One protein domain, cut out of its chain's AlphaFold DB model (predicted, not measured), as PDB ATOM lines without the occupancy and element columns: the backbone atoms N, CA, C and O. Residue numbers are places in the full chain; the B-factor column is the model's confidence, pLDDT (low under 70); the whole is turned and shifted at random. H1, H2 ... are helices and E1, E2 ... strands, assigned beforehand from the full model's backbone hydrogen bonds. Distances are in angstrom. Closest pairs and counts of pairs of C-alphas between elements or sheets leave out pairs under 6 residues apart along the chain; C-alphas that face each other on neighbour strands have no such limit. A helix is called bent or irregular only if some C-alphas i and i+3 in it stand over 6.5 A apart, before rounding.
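AT A GLANCE: This is residues 38 to 109, 119 to 132 and 156 to 193 of the 195 residues of an uncharacterized protein of Parcubacteria group bacterium CG10_big_fil_rev_8_21_14_0_10_36_14 (UniProt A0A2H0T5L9). There is little regular structure here: one long helix, H1, with a small sheet near its beginning and short H3 packed on its residues 64 to 71. Named elements, E1 H1 E2 E3 H2 H3 in chain order, hold 41 of 124 printed residues, class mixed. The sheet, E1 E2 E3, is parallel. The whole is compact, radius of gyration of the C-alphas 14.9 A, spanning 41 by 32 by 23 A.

HOW THE PARTS SIT: Look at E1, residues 44 to 46, parallel to E2, residues 101 to 104: N 46 and O 102, 2.8 A, are within hydrogen-bond range. E2 is parallel to E3, residues 163 to 166: N 164 and O 101, 2.9 A, are too. H1, residues 54 to 74, joins E1 and E2 as a strand-helix-strand unit, a helix between parallel neighbours, with a left-handed crossover. H1, residues 64 to 71 alone, touches H3, residues 188 to 192; the closest C-alphas, Cys 67 and Cys 192, are 5.5 A apart. H1, residues 65 to 68 alone, only just touches H2, residues 176 to 179, with 3 pairs of C-alphas within 8 A; the closest, Trp 65 and Leu 178, are 7.0 A apart. Every O i to N i+4 pair is within range in H1, 0 of 1 in H3, with 1 of 2 O i to N i+3 pairs; H2 is too short.

IN THESE COORDINATES: Find C-alpha 54 at (17.754, -39.355, 0.471); H1 runs 31.1 A to C-alpha 74 at (30.780, -58.523, -20.218). H3 is only just irregular: C-alphas 188 and 191 are 6.6 A apart.

THE WHOLE: Cuts leave C-alphas 109 and 119 7.1 A apart, and 132 and 156 9.5 A. The link H1 to E2 is long. Residues 170 to 178 have pLDDT under 70.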
ATOM      1  N   THR A  38      19.350 -41.515   7.415       97.25
ATOM      2  CA  THR A  38      19.531 -42.809   6.754       97.25
ATOM      3  C   THR A  38      18.640 -42.857   5.521       97.25
ATOM      4  O   THR A  38      17.471 -42.472   5.595       97.25
ATOM      5  N   THR A  39      19.175 -43.296   4.381       95.25
ATOM      6  CA  THR A  39      18.376 -43.452   3.158       95.25
ATOM      7  C   THR A  39      17.364 -44.597   3.291       95.25
ATOM      8  O   THR A  39      17.554 -45.487   4.126       95.25
ATOM      9  N   PRO A  40      16.302 -44.638   2.463       96.62
ATOM     10  CA  PRO A  40      15.364 -45.763   2.440       96.62
ATOM     11  C   PRO A  40      16.017 -47.150   2.298       96.62
ATOM     12  O   PRO A  40      15.466 -48.131   2.793       96.62
ATOM     13  N   LYS A  41      17.188 -47.248   1.650       94.62
ATOM     14  CA  LYS A  41      17.962 -48.495   1.500       94.62
ATOM     15  C   LYS A  41      19.130 -48.642   2.483       94.62
ATOM     16  O   LYS A  41      20.019 -49.459   2.241       94.62
ATOM     17  N   GLY A  42      19.128 -47.887   3.582       94.31
ATOM     18  CA  GLY A  42      20.001 -48.130   4.732       94.31
ATOM     19  C   GLY A  42      21.372 -47.453   4.700       94.31
ATOM     20  O   GLY A  42      22.210 -47.789   5.531       94.31
ATOM     21  N   ILE A  43      21.619 -46.505   3.791       92.31
ATOM     22  CA  ILE A  43      22.895 -45.773   3.747       92.31
ATOM     23  C   ILE A  43      22.884 -44.679   4.807       92.31
ATOM     24  O   ILE A  43      21.958 -43.868   4.844       92.31
ATOM     25  N   GLN A  44      23.917 -44.633   5.646       95.19
ATOM     26  CA  GLN A  44      24.079 -43.567   6.632       95.19
ATOM     27  C   GLN A  44      24.504 -42.271   5.937       95.19
ATOM     28  O   GLN A  44      25.388 -42.272   5.082       95.19
ATOM     29  N   VAL A  45      23.888 -41.149   6.300       94.50
ATOM     30  CA  VAL A  45      24.182 -39.842   5.705       94.50
ATOM     31  C   VAL A  45      24.415 -38.823   6.810       94.50
ATOM     32  O   VAL A  45      23.559 -38.611   7.664       94.50
ATOM     33  N   ASP A  46      25.574 -38.177   6.785       96.50
ATOM     34  CA  ASP A  46      25.824 -36.921   7.486       96.50
ATOM     35  C   ASP A  46      25.445 -35.792   6.529       96.50
ATOM     36  O   ASP A  46      26.166 -35.498   5.574       96.50
ATOM     37  N   THR A  47      24.273 -35.192   6.743       95.19
ATOM     38  CA  THR A  47      23.740 -34.176   5.832       95.19
ATOM     39  C   THR A  47      24.469 -32.844   5.916       95.19
ATOM     40  O   THR A  47      24.176 -31.975   5.101       95.19
ATOM     41  N   GLY A  48      25.359 -32.624   6.892       93.94
ATOM     42  CA  GLY A  48      26.025 -31.332   7.085       93.94
ATOM     43  C   GLY A  48      25.062 -30.151   7.293       93.94
ATOM     44  O   GLY A  48      25.451 -29.005   7.086       93.94
ATOM     45  N   GLY A  49      23.797 -30.418   7.649       94.50
ATOM     46  CA  GLY A  49      22.729 -29.416   7.750       94.50
ATOM     47  C   GLY A  49      22.051 -29.046   6.421       94.50
ATOM     48  O   GLY A  49      21.146 -28.212   6.422       94.50
ATOM     49  N   TYR A  50      22.441 -29.659   5.300       92.94
ATOM     50  CA  TYR A  50      21.819 -29.436   3.993       92.94
ATOM     51  C   TYR A  50      20.504 -30.215   3.845       92.94
ATOM     52  O   TYR A  50      20.318 -31.283   4.436       92.94
ATOM     53  N   GLN A  51      19.591 -29.696   3.019       92.06
ATOM     54  CA  GLN A  51      18.424 -30.456   2.571       92.06
ATOM     55  C   GLN A  51      18.871 -31.463   1.509       92.06
ATOM     56  O   GLN A  51      19.304 -31.074   0.430       92.06
ATOM     57  N   VAL A  52      18.783 -32.751   1.833       89.81
ATOM     58  CA  VAL A  52      19.233 -33.851   0.975       89.81
ATOM     59  C   VAL A  52      18.035 -34.719   0.603       89.81
ATOM     60  O   VAL A  52      17.320 -35.200   1.482       89.81
ATOM     61  N   ASP A  53      17.842 -34.977  -0.692       92.12
ATOM     62  CA  ASP A  53      16.898 -35.999  -1.153       92.12
ATOM     63  C   ASP A  53      17.526 -37.393  -0.999       92.12
ATOM     64  O   ASP A  53      18.286 -37.873  -1.845       92.12
ATOM     65  N   LEU A  54      17.212 -38.044   0.120       93.06
ATOM     66  CA  LEU A  54      17.754 -39.355   0.471       93.06
ATOM     67  C   LEU A  54      17.315 -40.468  -0.494       93.06
ATOM     68  O   LEU A  54      18.062 -41.424  -0.702       93.06
ATOM     69  N   ALA A  55      16.135 -40.358  -1.111       93.56
ATOM     70  CA  ALA A  55      15.668 -41.342  -2.088       93.56
ATOM     71  C   ALA A  55      16.429 -41.204  -3.415       93.56
ATOM     72  O   ALA A  55      16.751 -42.204  -4.066       93.56
ATOM     73  N   ARG A  56      16.784 -39.970  -3.793       89.56
ATOM     74  CA  ARG A  56      17.622 -39.705  -4.967       89.56
ATOM     75  C   ARG A  56      19.026 -40.293  -4.829       89.56
ATOM     76  O   ARG A  56      19.548 -40.800  -5.824       89.56
ATOM     77  N   ILE A  57      19.607 -40.287  -3.624       89.88
ATOM     78  CA  ILE A  57      20.870 -40.991  -3.344       89.88
ATOM     79  C   ILE A  57      20.730 -42.470  -3.711       89.88
ATOM     80  O   ILE A  57      21.516 -42.995  -4.502       89.88
ATOM     81  N   ASP A  58      19.700 -43.140  -3.191       91.00
ATOM     82  CA  ASP A  58      19.509 -44.565  -3.446       91.00
ATOM     83  C   ASP A  58      19.360 -44.879  -4.931       91.00
ATOM     84  O   ASP A  58      20.067 -45.761  -5.431       91.00
ATOM     85  N   GLY A  59      18.501 -44.126  -5.624       90.06
ATOM     86  CA  GLY A  59      18.226 -44.320  -7.045       90.06
ATOM     87  C   GLY A  59      19.447 -44.077  -7.932       90.06
ATOM     88  O   GLY A  59      19.662 -44.796  -8.909       90.06
ATOM     89  N   ARG A  60      20.300 -43.107  -7.585       87.19
ATOM     90  CA  ARG A  60      21.541 -42.859  -8.327       87.19
ATOM     91  C   ARG A  60      22.572 -43.963  -8.084       87.19
ATOM     92  O   ARG A  60      23.188 -44.410  -9.049       87.19
ATOM     93  N   ILE A  61      22.708 -44.456  -6.850       88.50
ATOM     94  CA  ILE A  61      23.556 -45.622  -6.548       88.50
ATOM     95  C   ILE A  61      23.057 -46.863  -7.290       88.50
ATOM     96  O   ILE A  61      23.870 -47.569  -7.876       88.50
ATOM     97  N   ASP A  62      21.743 -47.114  -7.319       90.75
ATOM     98  CA  ASP A  62      21.174 -48.251  -8.057       90.75
ATOM     99  C   ASP A  62      21.499 -48.165  -9.547       90.75
ATOM    100  O   ASP A  62      21.930 -49.149 -10.139       90.75
ATOM    101  N   LYS A  63      21.328 -46.981 -10.149       89.19
ATOM    102  CA  LYS A  63      21.619 -46.760 -11.569       89.19
ATOM    103  C   LYS A  63      23.087 -47.042 -11.892       89.19
ATOM    104  O   LYS A  63      23.375 -47.730 -12.869       89.19
ATOM    105  N   ILE A  64      24.008 -46.514 -11.082       87.56
ATOM    106  CA  ILE A  64      25.447 -46.723 -11.280       87.56
ATOM    107  C   ILE A  64      25.799 -48.198 -11.062       87.56
ATOM    108  O   ILE A  64      26.476 -48.785 -11.902       87.56
ATOM    109  N   TRP A  65      25.318 -48.810  -9.975       88.00
ATOM    110  CA  TRP A  65      25.601 -50.210  -9.656       88.00
ATOM    111  C   TRP A  65      25.070 -51.167 -10.724       88.00
ATOM    112  O   TRP A  65      25.814 -52.026 -11.179       88.00
ATOM    113  N   SER A  66      23.837 -50.963 -11.194       90.25
ATOM    114  CA  SER A  66      23.260 -51.746 -12.293       90.25
ATOM    115  C   SER A  66      24.121 -51.655 -13.552       90.25
ATOM    116  O   SER A  66      24.450 -52.680 -14.139       90.25
ATOM    117  N   CYS A  67      24.559 -50.450 -13.937       90.62
ATOM    118  CA  CYS A  67      25.456 -50.293 -15.083       90.62
ATOM    119  C   CYS A  67      26.792 -51.018 -14.871       90.62
ATOM    120  O   CYS A  67      27.302 -51.661 -15.785       90.62
ATOM    121  N   ILE A  68      27.369 -50.928 -13.670       87.56
ATOM    122  CA  ILE A  68      28.622 -51.610 -13.341       87.56
ATOM    123  C   ILE A  68      28.452 -53.127 -13.449       87.56
ATOM    124  O   ILE A  68      29.303 -53.765 -14.061       87.56
ATOM    125  N   GLN A  69      27.355 -53.694 -12.938       88.69
ATOM    126  CA  GLN A  69      27.057 -55.123 -13.070       88.69
ATOM    127  C   GLN A  69      26.963 -55.548 -14.542       88.69
ATOM    128  O   GLN A  69      27.573 -56.551 -14.918       88.69
ATOM    129  N   ASP A  70      26.307 -54.753 -15.392       91.25
ATOM    130  CA  ASP A  70      26.248 -55.014 -16.836       91.25
ATOM    131  C   ASP A  70      27.649 -55.005 -17.472       91.25
ATOM    132  O   ASP A  70      27.978 -55.847 -18.309       91.25
ATOM    133  N   VAL A  71      28.517 -54.070 -17.063       89.75
ATOM    134  CA  VAL A  71      29.909 -54.017 -17.537       89.75
ATOM    135  C   VAL A  71      30.724 -55.207 -17.043       89.75
ATOM    136  O   VAL A  71      31.463 -55.779 -17.844       89.75
ATOM    137  N   MET A  72      30.588 -55.587 -15.770       87.38
ATOM    138  CA  MET A  72      31.282 -56.724 -15.153       87.38
ATOM    139  C   MET A  72      30.871 -58.054 -15.791       87.38
ATOM    140  O   MET A  72      31.719 -58.921 -15.982       87.38
ATOM    141  N   ALA A  73      29.599 -58.212 -16.167       88.75
ATOM    142  CA  ALA A  73      29.110 -59.407 -16.851       88.75
ATOM    143  C   ALA A  73      29.778 -59.608 -18.224       88.75
ATOM    144  O   ALA A  73      30.048 -60.737 -18.626       88.75
ATOM    145  N   ILE A  74      30.081 -58.509 -18.924       89.69
ATOM    146  CA  ILE A  74      30.780 -58.523 -20.218       89.69
ATOM    147  C   ILE A  74      32.304 -58.601 -20.021       89.69
ATOM    148  O   ILE A  74      33.002 -59.228 -20.814       89.69
ATOM    149  N   ASN A  75      32.822 -57.978 -18.959       84.44
ATOM    150  CA  ASN A  75      34.248 -57.823 -18.674       84.44
ATOM    151  C   ASN A  75      34.603 -58.348 -17.267       84.44
ATOM    152  O   ASN A  75      34.951 -57.563 -16.380       84.44
ATOM    153  N   PRO A  76      34.530 -59.669 -17.028       82.56
ATOM    154  CA  PRO A  76      34.679 -60.229 -15.683       82.56
ATOM    155  C   PRO A  76      36.118 -60.180 -15.148       82.56
ATOM    156  O   PRO A  76      36.332 -60.339 -13.943       82.56
ATOM    157  N   ILE A  77      37.098 -59.987 -16.037       85.31
ATOM    158  CA  ILE A  77      38.526 -59.931 -15.720       85.31
ATOM    159  C   ILE A  77      39.029 -58.507 -16.004       85.31
ATOM    160  O   ILE A  77      39.090 -58.109 -17.173       85.31
ATOM    161  N   PRO A  78      39.388 -57.743 -14.958       84.06
ATOM    162  CA  PRO A  78      40.015 -56.438 -15.104       84.06
ATOM    163  C   PRO A  78      41.305 -56.514 -15.915       84.06
ATOM    164  O   PRO A  78      42.108 -57.429 -15.727       84.06
ATOM    165  N   GLN A  79      41.523 -55.531 -16.786       85.50
ATOM    166  CA  GLN A  79      42.799 -55.385 -17.479       85.50
ATOM    167  C   GLN A  79      43.780 -54.542 -16.644       85.50
ATOM    168  O   GLN A  79      43.331 -53.666 -15.892       85.50
ATOM    169  N   PRO A  80      45.106 -54.769 -16.747       83.25
ATOM    170  CA  PRO A  80      46.104 -54.036 -15.963       83.25
ATOM    171  C   PRO A  80      45.995 -52.512 -16.089       83.25
ATOM    172  O   PRO A  80      46.172 -51.791 -15.107       83.25
ATOM    173  N   GLU A  81      45.653 -52.009 -17.275       82.69
ATOM    174  CA  GLU A  81      45.507 -50.580 -17.550       82.69
ATOM    175  C   GLU A  81      44.309 -49.928 -16.845       82.69
ATOM    176  O   GLU A  81      44.290 -48.708 -16.691       82.69
ATOM    177  N   TRP A  82      43.337 -50.712 -16.362       82.94
ATOM    178  CA  TRP A  82      42.216 -50.200 -15.559       82.94
ATOM    179  C   TRP A  82      42.614 -49.969 -14.100       82.94
ATOM    180  O   TRP A  82      41.905 -49.275 -13.369       82.94
ATOM    181  N   GLN A  83      43.751 -50.544 -13.685       81.94
ATOM    182  CA  GLN A  83      44.312 -50.411 -12.345       81.94
ATOM    183  C   GLN A  83      43.301 -50.795 -11.253       81.94
ATOM    184  O   GLN A  83      43.124 -50.073 -10.274       81.94
ATOM    185  N   CYS A  84      42.593 -51.909 -11.445       82.12
ATOM    186  CA  CYS A  84      41.649 -52.424 -10.457       82.12
ATOM    187  C   CYS A  84      42.342 -53.317  -9.433       82.12
ATOM    188  O   CYS A  84      43.169 -54.151  -9.795       82.12
ATOM    189  N   LEU A  85      42.002 -53.137  -8.153       77.50
ATOM    190  CA  LEU A  85      42.547 -53.956  -7.069       77.50
ATOM    191  C   LEU A  85      41.916 -55.344  -7.029       77.50
ATOM    192  O   LEU A  85      42.581 -56.319  -6.676       77.50
ATOM    193  N   LYS A  86      40.637 -55.464  -7.406       78.56
ATOM    194  CA  LYS A  86      40.041 -56.784  -7.610       78.56
ATOM    195  C   LYS A  86      40.676 -57.439  -8.824       78.56
ATOM    196  O   LYS A  86      40.924 -56.785  -9.824       78.56
ATOM    197  N   THR A  87      40.860 -58.752  -8.748       78.25
ATOM    198  CA  THR A  87      41.348 -59.588  -9.859       78.25
ATOM    199  C   THR A  87      40.215 -60.281 -10.615       78.25
ATOM    200  O   THR A  87      40.427 -60.822 -11.699       78.25
ATOM    201  N   LYS A  88      39.001 -60.268 -10.053       78.56
ATOM    202  CA  LYS A  88      37.794 -60.826 -10.659       78.56
ATOM    203  C   LYS A  88      36.559 -60.119 -10.118       78.56
ATOM    204  O   LYS A  88      36.454 -59.890  -8.913       78.56
ATOM    205  N   PHE A  89      35.613 -59.837 -11.003       78.81
ATOM    206  CA  PHE A  89      34.292 -59.351 -10.626       78.81
ATOM    207  C   PHE A  89      33.274 -60.491 -10.582       78.81
ATOM    208  O   PHE A  89      33.325 -61.414 -11.399       78.81
ATOM    209  N   SER A  90      32.349 -60.425  -9.622       77.62
ATOM    210  CA  SER A  90      31.197 -61.323  -9.558       77.62
ATOM    211  C   SER A  90      29.929 -60.534  -9.885       77.62
ATOM    212  O   SER A  90      29.657 -59.551  -9.197       77.62
ATOM    213  N   PRO A  91      29.126 -60.940 -10.883       72.62
ATOM    214  CA  PRO A  91      27.855 -60.273 -11.169       72.62
ATOM    215  C   PRO A  91      26.858 -60.402 -10.005       72.62
ATOM    216  O   PRO A  91      26.023 -59.520  -9.815       72.62
ATOM    217  N   ASP A  92      26.997 -61.451  -9.186       77.88
ATOM    218  CA  ASP A  92      26.179 -61.693  -7.991       77.88
ATOM    219  C   ASP A  92      26.647 -60.898  -6.764       77.88
ATOM    220  O   ASP A  92      26.049 -60.999  -5.686       77.88
ATOM    221  N   GLU A  93      27.732 -60.126  -6.893       77.88
ATOM    222  CA  GLU A  93      28.169 -59.239  -5.828       77.88
ATOM    223  C   GLU A  93      27.042 -58.261  -5.479       77.88
ATOM    224  O   GLU A  93      26.344 -57.725  -6.343       77.88
ATOM    225  N   LYS A  94      26.841 -58.041  -4.181       81.44
ATOM    226  CA  LYS A  94      25.858 -57.085  -3.680       81.44
ATOM    227  C   LYS A  94      26.585 -55.904  -3.078       81.44
ATOM    228  O   LYS A  94      27.499 -56.076  -2.273       81.44
ATOM    229  N   LEU A  95      26.119 -54.707  -3.408       81.56
ATOM    230  CA  LEU A  95      26.561 -53.507  -2.725       81.56
ATOM    231  C   LEU A  95      26.152 -53.568  -1.246       81.56
ATOM    232  O   LEU A  95      24.961 -53.535  -0.928       81.56
ATOM    233  N   LYS A  96      27.141 -53.617  -0.349       84.81
ATOM    234  CA  LYS A  96      26.954 -53.502   1.105       84.81
ATOM    235  C   LYS A  96      26.628 -52.050   1.482       84.81
ATOM    236  O   LYS A  96      27.500 -51.281   1.877       84.81
ATOM    237  N   ARG A  97      25.378 -51.639   1.240       87.00
ATOM    238  CA  ARG A  97      24.886 -50.262   1.453       87.00
ATOM    239  C   ARG A  97      24.957 -49.821   2.914       87.00
ATOM    240  O   ARG A  97      25.226 -48.660   3.185       87.00
ATOM    241  N   ASP A  98      24.746 -50.753   3.829       85.44
ATOM    242  CA  ASP A  98      24.865 -50.582   5.276       85.44
ATOM    243  C   ASP A  98      26.296 -50.258   5.735       85.44
ATOM    244  O   ASP A  98      26.480 -49.650   6.786       85.44
ATOM    245  N   CYS A  99      27.305 -50.586   4.924       84.88
ATOM    246  CA  CYS A  99      28.691 -50.173   5.141       84.88
ATOM    247  C   CYS A  99      29.027 -48.811   4.508       84.88
ATOM    248  O   CYS A  99      30.166 -48.363   4.618       84.88
ATOM    249  N   LEU A 100      28.092 -48.157   3.809       87.75
ATOM    250  CA  LEU A 100      28.323 -46.846   3.203       87.75
ATOM    251  C   LEU A 100      27.888 -45.727   4.144       87.75
ATOM    252  O   LEU A 100      26.764 -45.708   4.651       87.75
ATOM    253  N   VAL A 101      28.763 -44.737   4.280       92.00
ATOM    254  CA  VAL A 101      28.460 -43.449   4.890       92.00
ATOM    255  C   VAL A 101      28.701 -42.356   3.856       92.00
ATOM    256  O   VAL A 101      29.748 -42.320   3.212       92.00
ATOM    257  N   ILE A 102      27.743 -41.448   3.695       92.06
ATOM    258  CA  ILE A 102      27.891 -40.273   2.836       92.06
ATOM    259  C   ILE A 102      27.985 -39.034   3.715       92.06
ATOM    260  O   ILE A 102      27.060 -38.723   4.461       92.06
ATOM    261  N   LYS A 103      29.094 -38.309   3.601       93.94
ATOM    262  CA  LYS A 103      29.320 -37.016   4.230       93.94
ATOM    263  C   LYS A 103      29.063 -35.906   3.221       93.94
ATOM    264  O   LYS A 103      29.802 -35.755   2.247       93.94
ATOM    265  N   MET A 104      28.043 -35.101   3.494       93.31
ATOM    266  CA  MET A 104      27.788 -33.876   2.750       93.31
ATOM    267  C   MET A 104      28.663 -32.752   3.287       93.31
ATOM    268  O   MET A 104      28.706 -32.501   4.494       93.31
ATOM    269  N   VAL A 105      29.351 -32.058   2.388       92.44
ATOM    270  CA  VAL A 105      30.253 -30.956   2.744       92.44
ATOM    271  C   VAL A 105      29.848 -29.672   2.059       92.44
ATOM    272  O   VAL A 105      29.168 -29.677   1.038       92.44
ATOM    273  N   LYS A 106      30.278 -28.544   2.623       91.19
ATOM    274  CA  LYS A 106      30.053 -27.255   1.983       91.19
ATOM    275  C   LYS A 106      30.662 -27.273   0.577       91.19
ATOM    276  O   LYS A 106      31.854 -27.551   0.455       91.19
ATOM    277  N   PRO A 107      29.877 -26.963  -0.467       87.75
ATOM    278  CA  PRO A 107      30.415 -26.875  -1.809       87.75
ATOM    279  C   PRO A 107      31.425 -25.732  -1.873       87.75
ATOM    280  O   PRO A 107      31.134 -24.589  -1.505       87.75
ATOM    281  N   PHE A 108      32.614 -26.043  -2.370       85.50
ATOM    282  CA  PHE A 108      33.527 -25.038  -2.866       85.50
ATOM    283  C   PHE A 108      33.016 -24.597  -4.234       85.50
ATOM    284  O   PHE A 108      33.131 -25.318  -5.227       85.50
ATOM    285  N   TYR A 109      32.391 -23.424  -4.260       74.00
ATOM    286  CA  TYR A 109      32.070 -22.757  -5.507       74.00
ATOM    287  C   TYR A 109      33.276 -21.996  -5.974       74.00
ATOM    288  O   TYR A 109      33.941 -21.287  -5.218       74.00
ATOM    289  N   TRP A 119      29.184 -25.976 -11.216       78.06
ATOM    290  CA  TRP A 119      29.955 -27.082 -10.659       78.06
ATOM    291  C   TRP A 119      30.347 -26.772  -9.209       78.06
ATOM    292  O   TRP A 119      30.924 -25.731  -8.898       78.06
ATOM    293  N   GLN A 120      30.030 -27.709  -8.326       85.00
ATOM    294  CA  GLN A 120      30.487 -27.745  -6.941       85.00
ATOM    295  C   GLN A 120      31.724 -28.637  -6.817       85.00
ATOM    296  O   GLN A 120      31.877 -29.651  -7.496       85.00
ATOM    297  N   PHE A 121      32.615 -28.267  -5.917       87.50
ATOM    298  CA  PHE A 121      33.801 -29.053  -5.610       87.50
ATOM    299  C   PHE A 121      33.913 -29.232  -4.105       87.50
ATOM    300  O   PHE A 121      33.173 -28.612  -3.337       87.50
ATOM    301  N   ILE A 122      34.836 -30.083  -3.682       89.38
ATOM    302  CA  ILE A 122      35.180 -30.225  -2.268       89.38
ATOM    303  C   ILE A 122      36.432 -29.408  -1.942       89.38
ATOM    304  O   ILE A 122      37.267 -29.152  -2.813       89.38
ATOM    305  N   GLY A 123      36.542 -28.983  -0.686       89.44
ATOM    306  CA  GLY A 123      37.766 -28.398  -0.145       89.44
ATOM    307  C   GLY A 123      38.709 -29.464   0.410       89.44
ATOM    308  O   GLY A 123      38.425 -30.660   0.349       89.44
ATOM    309  N   TYR A 124      39.834 -29.022   0.971       85.75
ATOM    310  CA  TYR A 124      40.744 -29.901   1.717       85.75
ATOM    311  C   TYR A 124      40.152 -30.357   3.059       85.75
ATOM    312  O   TYR A 124      40.458 -31.446   3.527       85.75
ATOM    313  N   ASP A 125      39.304 -29.525   3.662       85.62
ATOM    314  CA  ASP A 125      38.658 -29.754   4.953       85.62
ATOM    315  C   ASP A 125      37.355 -28.926   5.052       85.62
ATOM    316  O   ASP A 125      36.916 -28.302   4.078       85.62
ATOM    317  N   GLU A 126      36.698 -28.931   6.216       84.12
ATOM    318  CA  GLU A 126      35.439 -28.203   6.462       84.12
ATOM    319  C   GLU A 126      35.567 -26.671   6.443       84.12
ATOM    320  O   GLU A 126      34.584 -25.963   6.208       84.12
ATOM    321  N   LYS A 127      36.761 -26.150   6.725       85.69
ATOM    322  CA  LYS A 127      37.082 -24.722   6.850       85.69
ATOM    323  C   LYS A 127      37.827 -24.182   5.632       85.69
ATOM    324  O   LYS A 127      38.000 -22.967   5.531       85.69
ATOM    325  N   SER A 128      38.267 -25.060   4.738       84.25
ATOM    326  CA  SER A 128      39.070 -24.707   3.583       84.25
ATOM    327  C   SER A 128      38.354 -23.680   2.710       84.25
ATOM    328  O   SER A 128      37.172 -23.802   2.377       84.25
ATOM    329  N   THR A 129      39.093 -22.640   2.342       83.12
ATOM    330  CA  THR A 129      38.656 -21.600   1.406       83.12
ATOM    331  C   THR A 129      39.139 -21.876  -0.014       83.12
ATOM    332  O   THR A 129      38.957 -21.032  -0.887       83.12
ATOM    333  N   GLU A 130      39.782 -23.023  -0.238       85.00
ATOM    334  CA  GLU A 130      40.328 -23.437  -1.524       85.00
ATOM    335  C   GLU A 130      39.789 -24.811  -1.921       85.00
ATOM    336  O   GLU A 130      39.511 -25.671  -1.085       85.00
ATOM    337  N   GLY A 131      39.653 -25.012  -3.229       85.31
ATOM    338  CA  GLY A 131      39.225 -26.277  -3.802       85.31
ATOM    339  C   GLY A 131      40.350 -27.290  -3.793       85.31
ATOM    340  O   GLY A 131      41.512 -26.965  -4.052       85.31
ATOM    341  N   LEU A 132      39.984 -28.539  -3.552       89.00
ATOM    342  CA  LEU A 132      40.906 -29.651  -3.610       89.00
ATOM    343  C   LEU A 132      41.278 -29.946  -5.065       89.00
ATOM    344  O   LEU A 132      40.478 -30.473  -5.845       89.00
ATOM    345  N   THR A 156      34.363 -35.304  -5.459       86.69
ATOM    346  CA  THR A 156      34.129 -36.310  -4.433       86.69
ATOM    347  C   THR A 156      35.466 -36.833  -3.939       86.69
ATOM    348  O   THR A 156      36.436 -36.876  -4.694       86.69
ATOM    349  N   ALA A 157      35.501 -37.249  -2.683       85.81
ATOM    350  CA  ALA A 157      36.648 -37.896  -2.064       85.81
ATOM    351  C   ALA A 157      36.187 -39.068  -1.207       85.81
ATOM    352  O   ALA A 157      34.991 -39.252  -0.971       85.81
ATOM    353  N   ILE A 158      37.152 -39.841  -0.723       85.25
ATOM    354  CA  ILE A 158      36.914 -40.838   0.313       85.25
ATOM    355  C   ILE A 158      37.716 -40.454   1.548       85.25
ATOM    356  O   ILE A 158      38.827 -39.949   1.439       85.25
ATOM    357  N   GLN A 159      37.163 -40.664   2.733       85.69
ATOM    358  CA  GLN A 159      37.924 -40.484   3.975       85.69
ATOM    359  C   GLN A 159      38.567 -41.784   4.432       85.69
ATOM    360  O   GLN A 159      39.668 -41.804   4.975       85.69
ATOM    361  N   ASN A 160      37.862 -42.875   4.188       83.00
ATOM    362  CA  ASN A 160      38.318 -44.231   4.385       83.00
ATOM    363  C   ASN A 160      37.523 -45.128   3.438       83.00
ATOM    364  O   ASN A 160      36.788 -44.647   2.570       83.00
ATOM    365  N   GLU A 161      37.643 -46.431   3.626       75.00
ATOM    366  CA  GLU A 161      36.978 -47.414   2.799       75.00
ATOM    367  C   GLU A 161      35.451 -47.254   2.779       75.00
ATOM    368  O   GLU A 161      34.843 -47.603   1.779       75.00
ATOM    369  N   ASN A 162      34.829 -46.668   3.808       83.81
ATOM    370  CA  ASN A 162      33.378 -46.610   4.004       83.81
ATOM    371  C   ASN A 162      32.731 -45.229   3.875       83.81
ATOM    372  O   ASN A 162      31.510 -45.148   3.760       83.81
ATOM    373  N   ILE A 163      33.520 -44.159   3.847       88.31
ATOM    374  CA  ILE A 163      33.015 -42.787   3.898       88.31
ATOM    375  C   ILE A 163      33.280 -42.079   2.569       88.31
ATOM    376  O   ILE A 163      34.432 -41.835   2.210       88.31
ATOM    377  N   ILE A 164      32.204 -41.694   1.881       88.81
ATOM    378  CA  ILE A 164      32.230 -40.853   0.680       88.81
ATOM    379  C   ILE A 164      31.967 -39.407   1.090       88.81
ATOM    380  O   ILE A 164      30.963 -39.123   1.737       88.81
ATOM    381  N   ILE A 165      32.825 -38.488   0.663       90.25
ATOM    382  CA  ILE A 165      32.677 -37.049   0.871       90.25
ATOM    383  C   ILE A 165      32.223 -36.409  -0.440       90.25
ATOM    384  O   ILE A 165      32.866 -36.594  -1.474       90.25
ATOM    385  N   THR A 166      31.125 -35.653  -0.413       90.25
ATOM    386  CA  THR A 166      30.538 -35.029  -1.612       90.25
ATOM    387  C   THR A 166      29.824 -33.722  -1.261       90.25
ATOM    388  O   THR A 166      29.290 -33.595  -0.159       90.25
ATOM    389  N   PRO A 167      29.770 -32.728  -2.163       90.06
ATOM    390  CA  PRO A 167      28.907 -31.576  -1.977       90.06
ATOM    391  C   PRO A 167      27.433 -31.937  -2.246       90.06
ATOM    392  O   PRO A 167      27.166 -32.987  -2.845       90.06
ATOM    393  N   PRO A 168      26.497 -31.059  -1.834       85.88
ATOM    394  CA  PRO A 168      25.074 -31.174  -2.064       85.88
ATOM    395  C   PRO A 168      24.677 -31.510  -3.505       85.88
ATOM    396  O   PRO A 168      24.416 -32.650  -3.831       85.88
ATOM    397  N   ASP A 169      24.696 -30.583  -4.447       76.56
ATOM    398  CA  ASP A 169      24.043 -30.781  -5.749       76.56
ATOM    399  C   ASP A 169      24.729 -31.792  -6.689       76.56
ATOM    400  O   ASP A 169      24.254 -32.025  -7.800       76.56
ATOM    401  N   ILE A 170      25.812 -32.440  -6.253       64.75
ATOM    402  CA  ILE A 170      26.563 -33.435  -7.036       64.75
ATOM    403  C   ILE A 170      26.475 -34.829  -6.422       64.75
ATOM    404  O   ILE A 170      27.374 -35.644  -6.607       64.75
ATOM    405  N   TYR A 171      25.410 -35.123  -5.679       58.28
ATOM    406  CA  TYR A 171      25.229 -36.393  -4.980       58.28
ATOM    407  C   TYR A 171      25.465 -37.632  -5.884       58.28
ATOM    408  O   TYR A 171      24.509 -38.193  -6.407       58.28
ATOM    409  N   LEU A 172      26.715 -38.129  -5.966       58.28
ATOM    410  CA  LEU A 172      27.176 -39.418  -6.532       58.28
ATOM    411  C   LEU A 172      27.698 -39.438  -7.987       58.28
ATOM    412  O   LEU A 172      27.407 -40.379  -8.731       58.28
ATOM    413  N   TRP A 173      28.504 -38.467  -8.424       53.25
ATOM    414  CA  TRP A 173      29.179 -38.599  -9.732       53.25
ATOM    415  C   TRP A 173      30.278 -39.672  -9.771       53.25
ATOM    416  O   TRP A 173      30.561 -40.202 -10.841       53.25
ATOM    417  N   GLU A 174      30.864 -40.056  -8.635       57.19
ATOM    418  CA  GLU A 174      32.011 -40.971  -8.636       57.19
ATOM    419  C   GLU A 174      31.927 -41.994  -7.505       57.19
ATOM    420  O   GLU A 174      32.707 -41.989  -6.558       57.19
ATOM    421  N   ILE A 175      31.002 -42.944  -7.614       57.22
ATOM    422  CA  ILE A 175      31.067 -44.146  -6.777       57.22
ATOM    423  C   ILE A 175      32.104 -45.123  -7.357       57.22
ATOM    424  O   ILE A 175      31.824 -46.307  -7.523       57.22
ATOM    425  N   GLY A 176      33.312 -44.675  -7.721       55.22
ATOM    426  CA  GLY A 176      34.307 -45.606  -8.273       55.22
ATOM    427  C   GLY A 176      34.819 -46.614  -7.253       55.22
ATOM    428  O   GLY A 176      35.363 -47.635  -7.672       55.22
ATOM    429  N   ARG A 177      34.487 -46.449  -5.958       65.38
ATOM    430  CA  ARG A 177      34.540 -47.539  -4.969       65.38
ATOM    431  C   ARG A 177      33.860 -48.816  -5.478       65.38
ATOM    432  O   ARG A 177      34.361 -49.906  -5.222       65.38
ATOM    433  N   LEU A 178      32.753 -48.703  -6.218       69.62
ATOM    434  CA  LEU A 178      32.010 -49.856  -6.746       69.62
ATOM    435  C   LEU A 178      32.837 -50.693  -7.726       69.62
ATOM    436  O   LEU A 178      32.570 -51.876  -7.905       69.62
ATOM    437  N   THR A 179      33.833 -50.083  -8.364       72.38
ATOM    438  CA  THR A 179      34.630 -50.739  -9.402       72.38
ATOM    439  C   THR A 179      35.940 -51.307  -8.876       72.38
ATOM    440  O   THR A 179      36.533 -52.135  -9.554       72.38
ATOM    441  N   SER A 180      36.404 -50.904  -7.684       76.75
ATOM    442  CA  SER A 180      37.765 -51.164  -7.172       76.75
ATOM    443  C   SER A 180      38.909 -50.646  -8.063       76.75
ATOM    444  O   SER A 180      40.056 -51.045  -7.878       76.75
ATOM    445  N   CYS A 181      38.599 -49.821  -9.070       77.50
ATOM    446  CA  CYS A 181      39.546 -49.335 -10.068       77.50
ATOM    447  C   CYS A 181      40.097 -47.964  -9.695       77.50
ATOM    448  O   CYS A 181      39.340 -47.021  -9.471       77.50
ATOM    449  N   ASN A 182      41.425 -47.844  -9.699       73.69
ATOM    450  CA  ASN A 182      42.134 -46.610  -9.359       73.69
ATOM    451  C   ASN A 182      41.906 -45.515 -10.395       73.69
ATOM    452  O   ASN A 182      41.849 -44.337 -10.056       73.69
ATOM    453  N   ASN A 183      41.744 -45.904 -11.660       74.38
ATOM    454  CA  ASN A 183      41.411 -44.988 -12.733       74.38
ATOM    455  C   ASN A 183      40.237 -45.529 -13.545       74.38
ATOM    456  O   ASN A 183      40.377 -46.017 -14.666       74.38
ATOM    457  N   VAL A 184      39.046 -45.425 -12.954       80.38
ATOM    458  CA  VAL A 184      37.786 -45.863 -13.567       80.38
ATOM    459  C   VAL A 184      37.553 -45.256 -14.959       80.38
ATOM    460  O   VAL A 184      36.921 -45.889 -15.804       80.38
ATOM    461  N   TRP A 185      38.118 -44.079 -15.238       82.25
ATOM    462  CA  TRP A 185      37.991 -43.382 -16.521       82.25
ATOM    463  C   TRP A 185      38.771 -44.050 -17.662       82.25
ATOM    464  O   TRP A 185      38.414 -43.871 -18.820       82.25
ATOM    465  N   HIS A 186      39.772 -44.880 -17.347       82.44
ATOM    466  CA  HIS A 186      40.491 -45.718 -18.316       82.44
ATOM    467  C   HIS A 186      39.887 -47.120 -18.472       82.44
ATOM    468  O   HIS A 186      40.426 -47.956 -19.195       82.44
ATOM    469  N   SER A 187      38.772 -47.390 -17.795       85.81
ATOM    470  CA  SER A 187      38.094 -48.681 -17.824       85.81
ATOM    471  C   SER A 187      36.747 -48.593 -18.555       85.81
ATOM    472  O   SER A 187      36.157 -47.512 -18.657       85.81
ATOM    473  N   PRO A 188      36.167 -49.729 -18.978       89.12
ATOM    474  CA  PRO A 188      34.798 -49.784 -19.485       89.12
ATOM    475  C   PRO A 188      33.733 -49.274 -18.501       89.12
ATOM    476  O   PRO A 188      32.606 -49.008 -18.921       89.12
ATOM    477  N   PHE A 189      34.061 -49.118 -17.211       87.38
ATOM    478  CA  PHE A 189      33.161 -48.559 -16.203       87.38
ATOM    479  C   PHE A 189      32.977 -47.041 -16.321       87.38
ATOM    480  O   PHE A 189      32.018 -46.518 -15.757       87.38
ATOM    481  N   ALA A 190      33.823 -46.330 -17.079       86.88
ATOM    482  CA  ALA A 190      33.715 -44.881 -17.279       86.88
ATOM    483  C   ALA A 190      32.308 -44.453 -17.742       86.88
ATOM    484  O   ALA A 190      31.752 -43.467 -17.256       86.88
ATOM    485  N   LYS A 191      31.677 -45.254 -18.616       87.94
ATOM    486  CA  LYS A 191      30.312 -45.003 -19.117       87.94
ATOM    487  C   LYS A 191      29.234 -45.061 -18.031       87.94
ATOM    488  O   LYS A 191      28.141 -44.544 -18.227       87.94
ATOM    489  N   CYS A 192      29.514 -45.713 -16.902       87.00
ATOM    490  CA  CYS A 192      28.577 -45.805 -15.786       87.00
ATOM    491  C   CYS A 192      28.563 -44.542 -14.923       87.00
ATOM    492  O   CYS A 192      27.669 -44.383 -14.094       87.00
ATOM    493  N   LEU A 193      29.533 -43.647 -15.125       81.75
ATOM    494  CA  LEU A 193      29.703 -42.416 -14.358       81.75
ATOM    495  C   LEU A 193      29.352 -41.156 -15.165       81.75
ATOM    496  O   LEU A 193      29.228 -40.079 -14.591       81.75
TER     497      LEU A 193